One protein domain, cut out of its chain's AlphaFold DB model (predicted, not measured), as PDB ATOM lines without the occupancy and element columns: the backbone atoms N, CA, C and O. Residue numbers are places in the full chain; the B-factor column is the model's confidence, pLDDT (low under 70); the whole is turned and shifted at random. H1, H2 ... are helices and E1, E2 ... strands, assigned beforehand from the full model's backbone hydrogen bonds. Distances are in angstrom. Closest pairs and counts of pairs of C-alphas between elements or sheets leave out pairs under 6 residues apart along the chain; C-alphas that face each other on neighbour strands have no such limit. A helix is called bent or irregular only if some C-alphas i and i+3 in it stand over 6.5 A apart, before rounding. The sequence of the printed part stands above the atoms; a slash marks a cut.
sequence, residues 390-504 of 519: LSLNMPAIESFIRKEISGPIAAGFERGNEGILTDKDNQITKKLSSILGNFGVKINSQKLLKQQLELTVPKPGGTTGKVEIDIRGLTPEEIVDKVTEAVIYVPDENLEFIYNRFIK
ATOM      1  N   LEU A 390      48.546 -43.176  11.726       52.50
ATOM      2  CA  LEU A 390      47.347 -42.966  12.533       52.50
ATOM      3  C   LEU A 390      47.334 -43.772  13.845       52.50
ATOM      4  O   LEU A 390      46.890 -43.247  14.865       52.50
ATOM      5  N   SER A 391      47.837 -45.016  13.853       53.97
ATOM      6  CA  SER A 391      47.772 -45.890  15.042       53.97
ATOM      7  C   SER A 391      48.615 -45.352  16.198       53.97
ATOM      8  O   SER A 391      48.171 -45.360  17.346       53.97
ATOM      9  N   LEU A 392      49.777 -44.775  15.875       51.62
ATOM     10  CA  LEU A 392      50.670 -44.088  16.815       51.62
ATOM     11  C   LEU A 392      50.016 -42.847  17.447       51.62
ATOM     12  O   LEU A 392      50.352 -42.459  18.566       51.62
ATOM     13  N   ASN A 393      49.050 -42.245  16.752       57.78
ATOM     14  CA  ASN A 393      48.389 -41.008  17.151       57.78
ATOM     15  C   ASN A 393      47.030 -41.233  17.834       57.78
ATOM     16  O   ASN A 393      46.496 -40.305  18.448       57.78
ATOM     17  N   MET A 394      46.502 -42.462  17.814       65.69
ATOM     18  CA  MET A 394      45.220 -42.812  18.436       65.69
ATOM     19  C   MET A 394      45.129 -42.473  19.930       65.69
ATOM     20  O   MET A 394      44.126 -41.872  20.317       65.69
ATOM     21  N   PRO A 395      46.146 -42.738  20.778       66.88
ATOM     22  CA  PRO A 395      46.082 -42.350  22.190       66.88
ATOM     23  C   PRO A 395      45.952 -40.833  22.389       66.88
ATOM     24  O   PRO A 395      45.249 -40.368  23.289       66.88
ATOM     25  N   ALA A 396      46.605 -40.042  21.532       62.44
ATOM     26  CA  ALA A 396      46.528 -38.586  21.583       62.44
ATOM     27  C   ALA A 396      45.153 -38.077  21.116       62.44
ATOM     28  O   ALA A 396      44.589 -37.177  21.740       62.44
ATOM     29  N   ILE A 397      44.592 -38.682  20.063       65.88
ATOM     30  CA  ILE A 397      43.251 -38.372  19.546       65.88
ATOM     31  C   ILE A 397      42.175 -38.725  20.579       65.88
ATOM     32  O   ILE A 397      41.300 -37.903  20.852       65.88
ATOM     33  N   GLU A 398      42.268 -39.899  21.208       73.12
ATOM     34  CA  GLU A 398      41.340 -40.333  22.254       73.12
ATOM     35  C   GLU A 398      41.370 -39.373  23.453       73.12
ATOM     36  O   GLU A 398      40.329 -38.891  23.903       73.12
ATOM     37  N   SER A 399      42.572 -39.028  23.922       70.31
ATOM     38  CA  SER A 399      42.769 -38.073  25.017       70.31
ATOM     39  C   SER A 399      42.188 -36.690  24.696       70.31
ATOM     40  O   SER A 399      41.511 -36.083  25.531       70.31
ATOM     41  N   PHE A 400      42.382 -36.205  23.465       73.06
ATOM     42  CA  PHE A 400      41.824 -34.933  23.009       73.06
ATOM     43  C   PHE A 400      40.289 -34.949  22.973       73.06
ATOM     44  O   PHE A 400      39.662 -34.051  23.535       73.06
ATOM     45  N   ILE A 401      39.674 -35.977  22.373       74.88
ATOM     46  CA  ILE A 401      38.207 -36.101  22.295       74.88
ATOM     47  C   ILE A 401      37.606 -36.108  23.697       74.88
ATOM     48  O   ILE A 401      36.720 -35.299  23.976       74.88
ATOM     49  N   ARG A 402      38.133 -36.957  24.592       78.62
ATOM     50  CA  ARG A 402      37.692 -37.054  25.991       78.62
ATOM     51  C   ARG A 402      37.734 -35.692  26.669       78.62
ATOM     52  O   ARG A 402      36.729 -35.238  27.206       78.62
ATOM     53  N   LYS A 403      38.868 -34.994  26.577       75.62
ATOM     54  CA  LYS A 403      39.045 -33.665  27.174       75.62
ATOM     55  C   LYS A 403      38.005 -32.655  26.678       75.62
ATOM     56  O   LYS A 403      37.449 -31.909  27.487       75.62
ATOM     57  N   GLU A 404      37.731 -32.628  25.377       75.62
ATOM     58  CA  GLU A 404      36.820 -31.647  24.779       75.62
ATOM     59  C   GLU A 404      35.342 -31.914  25.106       75.62
ATOM     60  O   GLU A 404      34.563 -30.966  25.260       75.62
ATOM     61  N   ILE A 405      34.940 -33.182  25.263       78.38
ATOM     62  CA  ILE A 405      33.539 -33.548  25.537       78.38
ATOM     63  C   ILE A 405      33.205 -33.664  27.033       78.38
ATOM     64  O   ILE A 405      32.043 -33.452  27.397       78.38
ATOM     65  N   SER A 406      34.190 -33.898  27.910       78.88
ATOM     66  CA  SER A 406      33.977 -34.008  29.363       78.88
ATOM     67  C   SER A 406      33.345 -32.761  29.974       78.88
ATOM     68  O   SER A 406      32.365 -32.855  30.708       78.88
ATOM     69  N   GLY A 407      33.860 -31.571  29.644       78.69
ATOM     70  CA  GLY A 407      33.337 -30.310  30.183       78.69
ATOM     71  C   GLY A 407      31.860 -30.056  29.835       78.69
ATOM     72  O   GLY A 407      31.062 -29.792  30.734       78.69
ATOM     73  N   PRO A 408      31.462 -30.134  28.548       75.00
ATOM     74  CA  PRO A 408      30.064 -30.013  28.136       75.00
ATOM     75  C   PRO A 408      29.121 -31.025  28.798       75.00
ATOM     76  O   PRO A 408      28.020 -30.643  29.191       75.00
ATOM     77  N   ILE A 409      29.536 -32.292  28.920       77.94
ATOM     78  CA  ILE A 409      28.710 -33.360  29.504       77.94
ATOM     79  C   ILE A 409      28.546 -33.139  31.013       77.94
ATOM     80  O   ILE A 409      27.417 -33.114  31.499       77.94
ATOM     81  N   ALA A 410      29.635 -32.867  31.740       78.44
ATOM     82  CA  ALA A 410      29.589 -32.572  33.175       78.44
ATOM     83  C   ALA A 410      28.703 -31.353  33.488       78.44
ATOM     84  O   ALA A 410      27.807 -31.429  34.328       78.44
ATOM     85  N   ALA A 411      28.856 -30.260  32.730       73.88
ATOM     86  CA  ALA A 411      28.038 -29.056  32.893       73.88
ATOM     87  C   ALA A 411      26.540 -29.285  32.615       73.88
ATOM     88  O   ALA A 411      25.702 -28.484  33.040       73.88
ATOM     89  N   GLY A 412      26.190 -30.335  31.868       72.75
ATOM     90  CA  GLY A 412      24.811 -30.738  31.620       72.75
ATOM     91  C   GLY A 412      24.170 -31.528  32.749       72.75
ATOM     92  O   GLY A 412      22.962 -31.409  32.969       72.75
ATOM     93  N   PHE A 413      24.980 -32.304  33.465       73.25
ATOM     94  CA  PHE A 413      24.572 -33.003  34.678       73.25
ATOM     95  C   PHE A 413      24.408 -32.036  35.849       73.25
ATOM     96  O   PHE A 413      23.406 -32.117  36.548       73.25
ATOM     97  N   GLU A 414      25.318 -31.069  36.017       74.38
ATOM     98  CA  GLU A 414      25.210 -30.040  37.070       74.38
ATOM     99  C   GLU A 414      23.959 -29.160  36.930       74.38
ATOM    100  O   GLU A 414      23.428 -28.652  37.918       74.38
ATOM    101  N   ARG A 415      23.480 -28.958  35.697       70.19
ATOM    102  CA  ARG A 415      22.261 -28.185  35.413       70.19
ATOM    103  C   ARG A 415      20.979 -29.012  35.474       70.19
ATOM    104  O   ARG A 415      19.893 -28.428  35.506       70.19
ATOM    105  N   GLY A 416      21.093 -30.337  35.445       62.16
ATOM    106  CA  GLY A 416      19.979 -31.259  35.616       62.16
ATOM    107  C   GLY A 416      19.696 -31.542  37.090       62.16
ATOM    108  O   GLY A 416      20.558 -31.372  37.945       62.16
ATOM    109  N   ASN A 417      18.480 -31.988  37.401       59.50
ATOM    110  CA  ASN A 417      18.168 -32.521  38.728       59.50
ATOM    111  C   ASN A 417      18.454 -34.027  38.748       59.50
ATOM    112  O   ASN A 417      18.127 -34.718  37.788       59.50
ATOM    113  N   GLU A 418      19.018 -34.526  39.851       60.94
ATOM    114  CA  GLU A 418      19.099 -35.965  40.166       60.94
ATOM    115  C   GLU A 418      19.756 -36.841  39.077       60.94
ATOM    116  O   GLU A 418      19.244 -37.896  38.716       60.94
ATOM    117  N   GLY A 419      20.907 -36.419  38.538       61.53
ATOM    118  CA  GLY A 419      21.680 -37.256  37.606       61.53
ATOM    119  C   GLY A 419      21.051 -37.403  36.215       61.53
ATOM    120  O   GLY A 419      21.358 -38.343  35.490       61.53
ATOM    121  N   ILE A 420      20.158 -36.486  35.843       65.38
ATOM    122  CA  ILE A 420      19.541 -36.421  34.517       65.38
ATOM    123  C   ILE A 420      20.340 -35.438  33.659       65.38
ATOM    124  O   ILE A 420      20.423 -34.255  33.990       65.38
ATOM    125  N   LEU A 421      20.877 -35.885  32.521       72.06
ATOM    126  CA  LEU A 421      21.521 -34.978  31.569       72.06
ATOM    127  C   LEU A 421      20.456 -34.077  30.929       72.06
ATOM    128  O   LEU A 421      19.531 -34.580  30.288       72.06
ATOM    129  N   THR A 422      20.572 -32.753  31.067       69.50
ATOM    130  CA  THR A 422      19.613 -31.807  30.467       69.50
ATOM    131  C   THR A 422      20.293 -30.850  29.497       69.50
ATOM    132  O   THR A 422      21.278 -30.208  29.838       69.50
ATOM    133  N   ASP A 423      19.743 -30.697  28.290       69.62
ATOM    134  CA  ASP A 423      20.255 -29.755  27.282       69.62
ATOM    135  C   ASP A 423      19.486 -28.427  27.301       69.62
ATOM    136  O   ASP A 423      18.919 -27.973  26.303       69.62
ATOM    137  N   LYS A 424      19.405 -27.814  28.486       62.59
ATOM    138  CA  LYS A 424      18.732 -26.522  28.657       62.59
ATOM    139  C   LYS A 424      19.444 -25.475  27.781       62.59
ATOM    140  O   LYS A 424      20.661 -25.313  27.858       62.59
ATOM    141  N   ASP A 425      18.687 -24.810  26.907       61.22
ATOM    142  CA  ASP A 425      19.149 -23.845  25.888       61.22
ATOM    143  C   ASP A 425      19.998 -24.418  24.720       61.22
ATOM    144  O   ASP A 425      20.651 -23.661  23.987       61.22
ATOM    145  N   ASN A 426      19.961 -25.741  24.489       68.31
ATOM    146  CA  ASN A 426      20.702 -26.459  23.433       68.31
ATOM    147  C   ASN A 426      22.237 -26.298  23.497       68.31
ATOM    148  O   ASN A 426      22.923 -26.426  22.481       68.31
ATOM    149  N   GLN A 427      22.804 -25.935  24.649       70.12
ATOM    150  CA  GLN A 427      24.230 -25.609  24.753       70.12
ATOM    151  C   GLN A 427      25.133 -26.841  24.648       70.12
ATOM    152  O   GLN A 427      26.199 -26.762  24.033       70.12
ATOM    153  N   ILE A 428      24.706 -27.975  25.204       70.62
ATOM    154  CA  ILE A 428      25.475 -29.221  25.190       70.62
ATOM    155  C   ILE A 428      25.459 -29.779  23.780       70.62
ATOM    156  O   ILE A 428      26.524 -30.034  23.224       70.62
ATOM    157  N   THR A 429      24.278 -29.874  23.154       73.25
ATOM    158  CA  THR A 429      24.213 -30.378  21.779       73.25
ATOM    159  C   THR A 429      24.936 -29.451  20.815       73.25
ATOM    160  O   THR A 429      25.627 -29.949  19.936       73.25
ATOM    161  N   LYS A 430      24.868 -28.121  20.968       75.31
ATOM    162  CA  LYS A 430      25.643 -27.199  20.115       75.31
ATOM    163  C   LYS A 430      27.145 -27.416  20.253       75.31
ATOM    164  O   LYS A 430      27.840 -27.470  19.242       75.31
ATOM    165  N   LYS A 431      27.648 -27.549  21.482       74.12
ATOM    166  CA  LYS A 431      29.084 -27.704  21.723       74.12
ATOM    167  C   LYS A 431      29.583 -29.084  21.294       74.12
ATOM    168  O   LYS A 431      30.558 -29.160  20.556       74.12
ATOM    169  N   LEU A 432      28.859 -30.149  21.640       74.06
ATOM    170  CA  LEU A 432      29.167 -31.498  21.167       74.06
ATOM    171  C   LEU A 432      29.041 -31.603  19.643       74.06
ATOM    172  O   LEU A 432      29.920 -32.170  19.019       74.06
ATOM    173  N   SER A 433      28.026 -31.003  19.015       77.75
ATOM    174  CA  SER A 433      27.902 -31.002  17.546       77.75
ATOM    175  C   SER A 433      29.009 -30.194  16.875       77.75
ATOM    176  O   SER A 433      29.410 -30.532  15.771       77.75
ATOM    177  N   SER A 434      29.527 -29.144  17.518       74.06
ATOM    178  CA  SER A 434      30.679 -28.393  17.004       74.06
ATOM    179  C   SER A 434      31.976 -29.199  17.077       74.06
ATOM    180  O   SER A 434      32.812 -29.061  16.192       74.06
ATOM    181  N   ILE A 435      32.162 -29.994  18.133       70.75
ATOM    182  CA  ILE A 435      33.355 -30.828  18.310       70.75
ATOM    183  C   ILE A 435      33.238 -32.058  17.408       70.75
ATOM    184  O   ILE A 435      34.057 -32.247  16.517       70.75
ATOM    185  N   LEU A 436      32.171 -32.841  17.585       76.50
ATOM    186  CA  LEU A 436      31.910 -34.100  16.886       76.50
ATOM    187  C   LEU A 436      31.578 -33.904  15.400       76.50
ATOM    188  O   LEU A 436      31.902 -34.754  14.574       76.50
ATOM    189  N   GLY A 437      31.020 -32.752  15.026       72.75
ATOM    190  CA  GLY A 437      30.771 -32.398  13.629       72.75
ATOM    191  C   GLY A 437      32.047 -32.314  12.793       72.75
ATOM    192  O   GLY A 437      32.009 -32.653  11.612       72.75
ATOM    193  N   ASN A 438      33.189 -31.971  13.402       68.69
ATOM    194  CA  ASN A 438      34.491 -32.001  12.723       68.69
ATOM    195  C   ASN A 438      34.938 -33.428  12.361       68.69
ATOM    196  O   ASN A 438      35.770 -33.594  11.480       68.69
ATOM    197  N   PHE A 439      34.363 -34.446  13.007       67.38
ATOM    198  CA  PHE A 439      34.583 -35.867  12.722       67.38
ATOM    199  C   PHE A 439      33.535 -36.425  11.737       67.38
ATOM    200  O   PHE A 439      33.487 -37.627  11.476       67.38
ATOM    201  N   GLY A 440      32.641 -35.570  11.222       69.00
ATOM    202  CA  GLY A 440      31.484 -35.967  10.419       69.00
ATOM    203  C   GLY A 440      30.332 -36.563  11.236       69.00
ATOM    204  O   GLY A 440      29.350 -37.027  10.654       69.00
ATOM    205  N   VAL A 441      30.419 -36.541  12.572       78.44
ATOM    206  CA  VAL A 441      29.406 -37.110  13.465       78.44
ATOM    207  C   VAL A 441      28.299 -36.092  13.729       78.44
ATOM    208  O   VAL A 441      28.550 -34.978  14.189       78.44
ATOM    209  N   LYS A 442      27.046 -36.476  13.469       81.06
ATOM    210  CA  LYS A 442      25.864 -35.641  13.752       81.06
ATOM    211  C   LYS A 442      25.148 -36.127  15.005       81.06
ATOM    212  O   LYS A 442      24.966 -37.326  15.175       81.06
ATOM    213  N   ILE A 443      24.689 -35.199  15.841       79.00
ATOM    214  CA  ILE A 443      23.981 -35.510  17.090       79.00
ATOM    215  C   ILE A 443      22.504 -35.173  16.934       79.00
ATOM    216  O   ILE A 443      22.150 -34.074  16.505       79.00
ATOM    217  N   ASN A 444      21.634 -36.102  17.317       77.69
ATOM    218  CA  ASN A 444      20.200 -35.860  17.366       77.69
ATOM    219  C   ASN A 444      19.778 -35.385  18.768       77.69
ATOM    220  O   ASN A 444      19.645 -36.183  19.698       77.69
ATOM    221  N   SER A 445      19.529 -34.079  18.910       66.88
ATOM    222  CA  SER A 445      19.184 -33.458  20.197       66.88
ATOM    223  C   SER A 445      17.826 -33.890  20.757       66.88
ATOM    224  O   SER A 445      17.597 -33.804  21.961       66.88
ATOM    225  N   GLN A 446      16.908 -34.381  19.917       67.50
ATOM    226  CA  GLN A 446      15.540 -34.695  20.342       67.50
ATOM    227  C   GLN A 446      15.463 -35.927  21.256       67.50
ATOM    228  O   GLN A 446      14.486 -36.087  21.992       67.50
ATOM    229  N   LYS A 447      16.488 -36.789  21.241       71.12
ATOM    230  CA  LYS A 447      16.547 -38.000  22.072       71.12
ATOM    231  C   LYS A 447      17.130 -37.770  23.475       71.12
ATOM    232  O   LYS A 447      16.870 -38.583  24.361       71.12
ATOM    233  N   LEU A 448      17.766 -36.622  23.736       69.31
ATOM    234  CA  LEU A 448      18.302 -36.268  25.063       69.31
ATOM    235  C   LEU A 448      17.209 -36.176  26.138       69.31
ATOM    236  O   LEU A 448      17.430 -36.565  27.281       69.31
ATOM    237  N   LEU A 449      15.992 -35.763  25.762       64.50
ATOM    238  CA  LEU A 449      14.828 -35.763  26.661       64.50
ATOM    239  C   LEU A 449      14.456 -37.168  27.159       64.50
ATOM    240  O   LEU A 449      13.859 -37.304  28.222       64.50
ATOM    241  N   LYS A 450      14.818 -38.213  26.408       69.75
ATOM    242  CA  LYS A 450      14.631 -39.620  26.786       69.75
ATOM    243  C   LYS A 450      15.870 -40.221  27.452       69.75
ATOM    244  O   LYS A 450      15.917 -41.436  27.607       69.75
ATOM    245  N   GLN A 451      16.849 -39.391  27.831       75.75
ATOM    246  CA  GLN A 451      18.157 -39.835  28.319       75.75
ATOM    247  C   GLN A 451      18.828 -40.795  27.323       75.75
ATOM    248  O   GLN A 451      19.361 -41.838  27.692       75.75
ATOM    249  N   GLN A 452      18.776 -40.440  26.037       79.00
ATOM    250  CA  GLN A 452      19.454 -41.158  24.964       79.00
ATOM    251  C   GLN A 452      20.238 -40.175  24.096       79.00
ATOM    252  O   GLN A 452      19.714 -39.138  23.686       79.00
ATOM    253  N   LEU A 453      21.481 -40.519  23.778       78.25
ATOM    254  CA  LEU A 453      22.282 -39.802  22.796       78.25
ATOM    255  C   LEU A 453      22.280 -40.608  21.495       78.25
ATOM    256  O   LEU A 453      22.734 -41.746  21.474       78.25
ATOM    257  N   GLU A 454      21.767 -40.040  20.406       81.88
ATOM    258  CA  GLU A 454      21.873 -40.663  19.083       81.88
ATOM    259  C   GLU A 454      22.918 -39.920  18.257       81.88
ATOM    260  O   GLU A 454      22.777 -38.727  17.966       81.88
ATOM    261  N   LEU A 455      23.958 -40.657  17.882       82.12
ATOM    262  CA  LEU A 455      25.047 -40.220  17.028       82.12
ATOM    263  C   LEU A 455      24.873 -40.844  15.648       82.12
ATOM    264  O   LEU A 455      24.653 -42.044  15.512       82.12
ATOM    265  N   THR A 456      24.987 -40.037  14.605       82.06
ATOM    266  CA  THR A 456      25.125 -40.516  13.230       82.06
ATOM    267  C   THR A 456      26.598 -40.428  12.871       82.06
ATOM    268  O   THR A 456      27.112 -39.325  12.704       82.06
ATOM    269  N   VAL A 457      27.263 -41.577  12.800       79.56
ATOM    270  CA  VAL A 457      28.711 -41.719  12.628       79.56
ATOM    271  C   VAL A 457      29.002 -42.165  11.188       79.56
ATOM    272  O   VAL A 457      28.380 -43.125  10.719       79.56
ATOM    273  N   PRO A 458      29.887 -41.485  10.442       67.25
ATOM    274  CA  PRO A 458      30.316 -41.942   9.123       67.25
ATOM    275  C   PRO A 458      31.017 -43.302   9.218       67.25
ATOM    276  O   PRO A 458      31.728 -43.579  10.176       67.25
ATOM    277  N   LYS A 459      30.795 -44.155   8.219       66.88
ATOM    278  CA  LYS A 459      31.380 -45.491   8.102       66.88
ATOM    279  C   LYS A 459      32.320 -45.568   6.896       66.88
ATOM    280  O   LYS A 459      32.123 -44.824   5.927       66.88
ATOM    281  N   PRO A 460      33.282 -46.510   6.904       53.62
ATOM    282  CA  PRO A 460      34.089 -46.816   5.728       53.62
ATOM    283  C   PRO A 460      33.204 -47.066   4.495       53.62
ATOM    284  O   PRO A 460      32.190 -47.762   4.579       53.62
ATOM    285  N   GLY A 461      33.554 -46.461   3.357       56.59
ATOM    286  CA  GLY A 461      32.776 -46.560   2.113       56.59
ATOM    287  C   GLY A 461      31.685 -45.495   1.918       56.59
ATOM    288  O   GLY A 461      30.833 -45.661   1.050       56.59
ATOM    289  N   GLY A 462      31.689 -44.408   2.703       56.97
ATOM    290  CA  GLY A 462      30.847 -43.221   2.465       56.97
ATOM    291  C   GLY A 462      29.398 -43.328   2.958       56.97
ATOM    292  O   GLY A 462      28.574 -42.470   2.647       56.97
ATOM    293  N   THR A 463      29.070 -44.367   3.730       68.88
ATOM    294  CA  THR A 463      27.749 -44.529   4.364       68.88
ATOM    295  C   THR A 463      27.751 -43.982   5.794       68.88
ATOM    296  O   THR A 463      28.797 -43.650   6.343       68.88
ATOM    297  N   THR A 464      26.582 -43.876   6.432       73.88
ATOM    298  CA  THR A 464      26.466 -43.449   7.838       73.88
ATOM    299  C   THR A 464      25.780 -44.519   8.680       73.88
ATOM    300  O   THR A 464      24.747 -45.055   8.279       73.88
ATOM    301  N   GLY A 465      26.318 -44.807   9.864       71.88
ATOM    302  CA  GLY A 465      25.686 -45.629  10.892       71.88
ATOM    303  C   GLY A 465      25.054 -44.783  11.989       71.88
ATOM    304  O   GLY A 465      25.530 -43.693  12.284       71.88
ATOM    305  N   LYS A 466      23.996 -45.294  12.618       78.62
ATOM    306  CA  LYS A 466      23.449 -44.705  13.842       78.62
ATOM    307  C   LYS A 466      23.936 -45.490  15.050       78.62
ATOM    308  O   LYS A 466      23.852 -46.715  15.047       78.62
ATOM    309  N   VAL A 467      24.413 -44.776  16.058       75.81
ATOM    310  CA  VAL A 467      24.793 -45.308  17.363       75.81
ATOM    311  C   VAL A 467      23.893 -44.644  18.392       75.81
ATOM    312  O   VAL A 467      23.892 -43.421  18.531       75.81
ATOM    313  N   GLU A 468      23.090 -45.449  19.078       79.31
ATOM    314  CA  GLU A 468      22.244 -44.989  20.174       79.31
ATOM    315  C   GLU A 468      22.896 -45.378  21.498       79.31
ATOM    316  O   GLU A 468      23.172 -46.551  21.742       79.31
ATOM    317  N   ILE A 469      23.143 -44.385  22.346       78.69
ATOM    318  CA  ILE A 469      23.759 -44.545  23.658       78.69
ATOM    319  C   ILE A 469      22.684 -44.242  24.702       78.69
ATOM    320  O   ILE A 469      22.211 -43.108  24.801       78.69
ATOM    321  N   ASP A 470      22.276 -45.258  25.464       80.50
ATOM    322  CA  ASP A 470      21.438 -45.062  26.650       80.50
ATOM    323  C   ASP A 470      22.309 -44.493  27.769       80.50
ATOM    324  O   ASP A 470      23.314 -45.100  28.141       80.50
ATOM    325  N   ILE A 471      21.947 -43.311  28.259       76.25
ATOM    326  CA  ILE A 471      22.724 -42.579  29.267       76.25
ATOM    327  C   ILE A 471      22.041 -42.579  30.640       76.25
ATOM    328  O   ILE A 471      22.497 -41.907  31.562       76.25
ATOM    329  N   ARG A 472      20.949 -43.338  30.805       77.56
ATOM    330  CA  ARG A 472      20.253 -43.453  32.091       77.56
ATOM    331  C   ARG A 472      21.132 -44.127  33.133       77.56
ATOM    332  O   ARG A 472      21.559 -45.261  32.952       77.56
ATOM    333  N   GLY A 473      21.327 -43.438  34.255       72.50
ATOM    334  CA  GLY A 473      22.092 -43.959  35.386       72.50
ATOM    335  C   GLY A 473      23.596 -44.053  35.137       72.50
ATOM    336  O   GLY A 473      24.291 -44.587  35.993       72.50
ATOM    337  N   LEU A 474      24.089 -43.539  34.004       78.56
ATOM    338  CA  LEU A 474      25.518 -43.424  33.747       78.56
ATOM    339  C   LEU A 474      26.057 -42.125  34.339       78.56
ATOM    340  O   LEU A 474      25.407 -41.076  34.304       78.56
ATOM    341  N   THR A 475      27.272 -42.200  34.860       79.44
ATOM    342  CA  THR A 475      28.039 -41.034  35.289       79.44
ATOM    343  C   THR A 475      28.515 -40.216  34.080       79.44
ATOM    344  O   THR A 475      28.600 -40.738  32.964       79.44
ATOM    345  N   PRO A 476      28.869 -38.929  34.269       75.44
ATOM    346  CA  PRO A 476      29.436 -38.114  33.196       75.44
ATOM    347  C   PRO A 476      30.649 -38.763  32.515       75.44
ATOM    348  O   PRO A 476      30.765 -38.692  31.296       75.44
ATOM    349  N   GLU A 477      31.517 -39.425  33.284       77.62
ATOM    350  CA  GLU A 477      32.715 -40.105  32.778       77.62
ATOM    351  C   GLU A 477      32.350 -41.320  31.915       77.62
ATOM    352  O   GLU A 477      32.811 -41.427  30.783       77.62
ATOM    353  N   GLU A 478      31.420 -42.168  32.357       77.00
ATOM    354  CA  GLU A 478      30.964 -43.324  31.565       77.00
ATOM    355  C   GLU A 478      30.283 -42.913  30.248       77.00
ATOM    356  O   GLU A 478      30.332 -43.637  29.250       77.00
ATOM    357  N   ILE A 479      29.643 -41.741  30.219       77.00
ATOM    358  CA  ILE A 479      29.057 -41.187  28.994       77.00
ATOM    359  C   ILE A 479      30.156 -40.675  28.063       77.00
ATOM    360  O   ILE A 479      30.090 -40.919  26.858       77.00
ATOM    361  N   VAL A 480      31.173 -39.997  28.600       78.88
ATOM    362  CA  VAL A 480      32.356 -39.562  27.839       78.88
ATOM    363  C   VAL A 480      33.041 -40.764  27.193       78.88
ATOM    364  O   VAL A 480      33.363 -40.704  26.006       78.88
ATOM    365  N   ASP A 481      33.200 -41.864  27.926       76.38
ATOM    366  CA  ASP A 481      33.801 -43.103  27.430       76.38
ATOM    367  C   ASP A 481      33.018 -43.655  26.239       76.38
ATOM    368  O   ASP A 481      33.575 -43.829  25.156       76.38
ATOM    369  N   LYS A 482      31.702 -43.842  26.401       77.00
ATOM    370  CA  LYS A 482      30.833 -44.390  25.347       77.00
ATOM    371  C   LYS A 482      30.753 -43.496  24.112       77.00
ATOM    372  O   LYS A 482      30.650 -43.993  22.993       77.00
ATOM    373  N   VAL A 483      30.776 -42.176  24.292       79.00
ATOM    374  CA  VAL A 483      30.789 -41.230  23.168       79.00
ATOM    375  C   VAL A 483      32.140 -41.252  22.464       79.00
ATOM    376  O   VAL A 483      32.171 -41.259  21.238       79.00
ATOM    377  N   THR A 484      33.244 -41.302  23.209       78.75
ATOM    378  CA  THR A 484      34.592 -41.393  22.633       78.75
ATOM    379  C   THR A 484      34.733 -42.670  21.814       78.75
ATOM    380  O   THR A 484      35.131 -42.605  20.654       78.75
ATOM    381  N   GLU A 485      34.305 -43.805  22.371       73.38
ATOM    382  CA  GLU A 485      34.278 -45.099  21.692       73.38
ATOM    383  C   GLU A 485      33.453 -45.046  20.399       73.38
ATOM    384  O   GLU A 485      33.905 -45.496  19.355       73.38
ATOM    385  N   ALA A 486      32.275 -44.416  20.408       73.88
ATOM    386  CA  ALA A 486      31.465 -44.279  19.199       73.88
ATOM    387  C   ALA A 486      32.114 -43.389  18.117       73.88
ATOM    388  O   ALA A 486      31.841 -43.567  16.929       73.88
ATOM    389  N   VAL A 487      32.943 -42.419  18.514       71.31
ATOM    390  CA  VAL A 487      33.555 -41.420  17.619       71.31
ATOM    391  C   VAL A 487      34.870 -41.914  17.018       71.31
ATOM    392  O   VAL A 487      35.180 -41.540  15.893       71.31
ATOM    393  N   ILE A 488      35.617 -42.796  17.685       69.81
ATOM    394  CA  ILE A 488      36.847 -43.379  17.114       69.81
ATOM    395  C   ILE A 488      36.589 -44.323  15.923       69.81
ATOM    396  O   ILE A 488      37.534 -44.732  15.262       69.81
ATOM    397  N   TYR A 489      35.325 -44.633  15.609       64.31
ATOM    398  CA  TYR A 489      34.924 -45.422  14.435       64.31
ATOM    399  C   TYR A 489      34.666 -44.594  13.161       64.31
ATOM    400  O   TYR A 489      34.162 -45.136  12.172       64.31
ATOM    401  N   VAL A 490      34.959 -43.290  13.166       65.81
ATOM    402  CA  VAL A 490      34.892 -42.470  11.944       65.81
ATOM    403  C   VAL A 490      36.028 -42.830  10.975       65.81
ATOM    404  O   VAL A 490      37.047 -43.351  11.419       65.81
ATOM    405  N   PRO A 491      35.889 -42.558   9.661       64.19
ATOM    406  CA  PRO A 491      36.941 -42.841   8.688       64.19
ATOM    407  C   PRO A 491      38.284 -42.207   9.068       64.19
ATOM    408  O   PRO A 491      38.315 -41.075   9.555       64.19
ATOM    409  N   ASP A 492      39.372 -42.916   8.770       65.38
ATOM    410  CA  ASP A 492      40.752 -42.542   9.101       65.38
ATOM    411  C   ASP A 492      41.104 -41.102   8.694       65.38
ATOM    412  O   ASP A 492      41.690 -40.363   9.483       65.38
ATOM    413  N   GLU A 493      40.644 -40.656   7.521       61.75
ATOM    414  CA  GLU A 493      40.836 -39.290   7.006       61.75
ATOM    415  C   GLU A 493      40.322 -38.206   7.977       61.75
ATOM    416  O   GLU A 493      40.915 -37.131   8.109       61.75
ATOM    417  N   ASN A 494      39.235 -38.487   8.707       63.91
ATOM    418  CA  ASN A 494      38.673 -37.560   9.689       63.91
ATOM    419  C   ASN A 494      39.505 -37.546  10.976       63.91
ATOM    420  O   ASN A 494      39.747 -36.480  11.538       63.91
ATOM    421  N   LEU A 495      39.963 -38.710  11.446       67.56
ATOM    422  CA  LEU A 495      40.831 -38.806  12.627       67.56
ATOM    423  C   LEU A 495      42.175 -38.110  12.375       67.56
ATOM    424  O   LEU A 495      42.673 -37.377  13.234       67.56
ATOM    425  N   GLU A 496      42.709 -38.257  11.164       65.19
ATOM    426  CA  GLU A 496      43.940 -37.610  10.723       65.19
ATOM    427  C   GLU A 496      43.783 -36.085  10.645       65.19
ATOM    428  O   GLU A 496      44.650 -35.336  11.105       65.19
ATOM    429  N   PHE A 497      42.640 -35.602  10.142       63.78
ATOM    430  CA  PHE A 497      42.314 -34.177  10.137       63.78
ATOM    431  C   PHE A 497      42.311 -33.578  11.551       63.78
ATOM    432  O   PHE A 497      42.868 -32.494  11.753       63.78
ATOM    433  N   ILE A 498      41.735 -34.268  12.545       61.84
ATOM    434  CA  ILE A 498      41.752 -33.781  13.932       61.84
ATOM    435  C   ILE A 498      43.159 -33.755  14.500       61.84
ATOM    436  O   ILE A 498      43.550 -32.747  15.099       61.84
ATOM    437  N   TYR A 499      43.917 -34.831  14.300       64.88
ATOM    438  CA  TYR A 499      45.285 -34.890  14.775       64.88
ATOM    439  C   TYR A 499      46.110 -33.734  14.203       64.88
ATOM    440  O   TYR A 499      46.690 -32.952  14.955       64.88
ATOM    441  N   ASN A 500      46.066 -33.538  12.887       63.19
ATOM    442  CA  ASN A 500      46.834 -32.492  12.222       63.19
ATOM    443  C   ASN A 500      46.361 -31.075  12.582       63.19
ATOM    444  O   ASN A 500      47.185 -30.173  12.736       63.19
ATOM    445  N   ARG A 501      45.051 -30.850  12.739       64.38
ATOM    446  CA  ARG A 501      44.513 -29.503  12.984       64.38
ATOM    447  C   ARG A 501      44.541 -29.076  14.448       64.38
ATOM    448  O   ARG A 501      44.756 -27.895  14.712       64.38
ATOM    449  N   PHE A 502      44.294 -29.992  15.379       60.53
ATOM    450  CA  PHE A 502      44.052 -29.649  16.785       60.53
ATOM    451  C   PHE A 502      45.100 -30.198  17.756       60.53
ATOM    452  O   PHE A 502      45.220 -29.655  18.851       60.53
ATOM    453  N   ILE A 503      45.859 -31.235  17.377       62.12
ATOM    454  CA  ILE A 503      46.778 -31.935  18.293       62.12
ATOM    455  C   ILE A 503      48.241 -31.673  17.931       62.12
ATOM    456  O   ILE A 503      49.013 -31.246  18.785       62.12
ATOM    457  N   LYS A 504      48.621 -31.881  16.667       60.69
ATOM    458  CA  LYS A 504      49.993 -31.696  16.174       60.69
ATOM    459  C   LYS A 504      50.420 -30.224  16.169       60.69
ATOM    460  O   LYS A 504      51.601 -29.936  16.329       60.69
TER     461      LYS A 504
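What this domain is: This is residues 390 to 504 of the 519 residues of an uncharacterized protein of Candidatus Bathyarchaeota archaeon (UniProt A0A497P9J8). A small three-stranded sheet has H2 and H4 over one face and its other face bare; the long helix H1 runs beyond H2 and H4, touching both on their side away from the sheet. H5 packs across the first part of H1, at residues 390 to 400, and the short H3 sits at the sheet's level beside its strands. The printed part has 115 residues with five named helices and three named strands, in the order H1 H2 E1 H3 E2 E3 H4 H5; the sheet runs E1 E2 E3, antiparallel, and the class is mixed, helices and strands. The whole is compact, with a radius of gyration of the C-alphas of 13.8 A and spans of 40 by 27 by 22 A.

How they stand to each other: H1, residues 390 to 414, is the hub. With residues 404 to 412 alone it touches H2, residues 424 to 439, at a shallow tilt of 5 degrees, opposite ways, as a helical hairpin; the closest C-alphas, of Pro 408 and Ile 428, are 5.5 A apart. H2 is on the sheet over E1, residues 442 to 444, at a height over the sheet of 7.9 A. H3, residues 445 to 450, stands at the sheet's level. E1 is antiparallel to E2, residues 452 to 459, with N 444 and O 454 at 2.9 A. E2 forms a hairpin with E3, residues 463 to 470, with N 455 and O 467 at 2.8 A, within hydrogen-bond range. H4, residues 476 to 487, lies over E2 and E3 on the same face as H2, at a height over the sheet of 10.3 A. H4 touches H1 at a steep tilt of 41 degrees, opposite ways; the closest C-alphas, of Ala 410 and Pro 476, are 5.5 A apart. H5, residues 492 to 503, touches H1 and is about perpendicular to it, only just, at 71 degrees; the closest C-alphas, of Ile 397 and Tyr 499, are 6.2 A apart. Every O i to N i+4 pair is within hydrogen-bond range in H4 and H5, against 17 of 21 in H1, 8 of 12 in H2 and 0 of 2 in H3, where 2 of 3 O i to N i+3 pairs are.

Where its parts are: H1 begins at C-alpha 390 (47.347, -42.966, 12.533) and measures 35.5 A, with a kink of 31 degrees near residue 397. H1 and H2 are irregular: C-alphas 392 and 395 are 7.3 A apart, and C-alphas 425 and 428 are 8.3 A apart. H2 measures 24.3 A, E2 21.1 A, E3 23.2 A and H4 16.4 A. H5 ends at C-alpha 503 (46.778, -31.935, 18.293).

The domain as a whole: The two C-alphas farthest apart, of Asn 417 and Gly 461, are 41.8 A apart. The printed part has no cut, and no link is long. The mean pLDDT of the printed part is 70.8; 49 residues are under 70, among them residues 390 to 397 and 488 to 504.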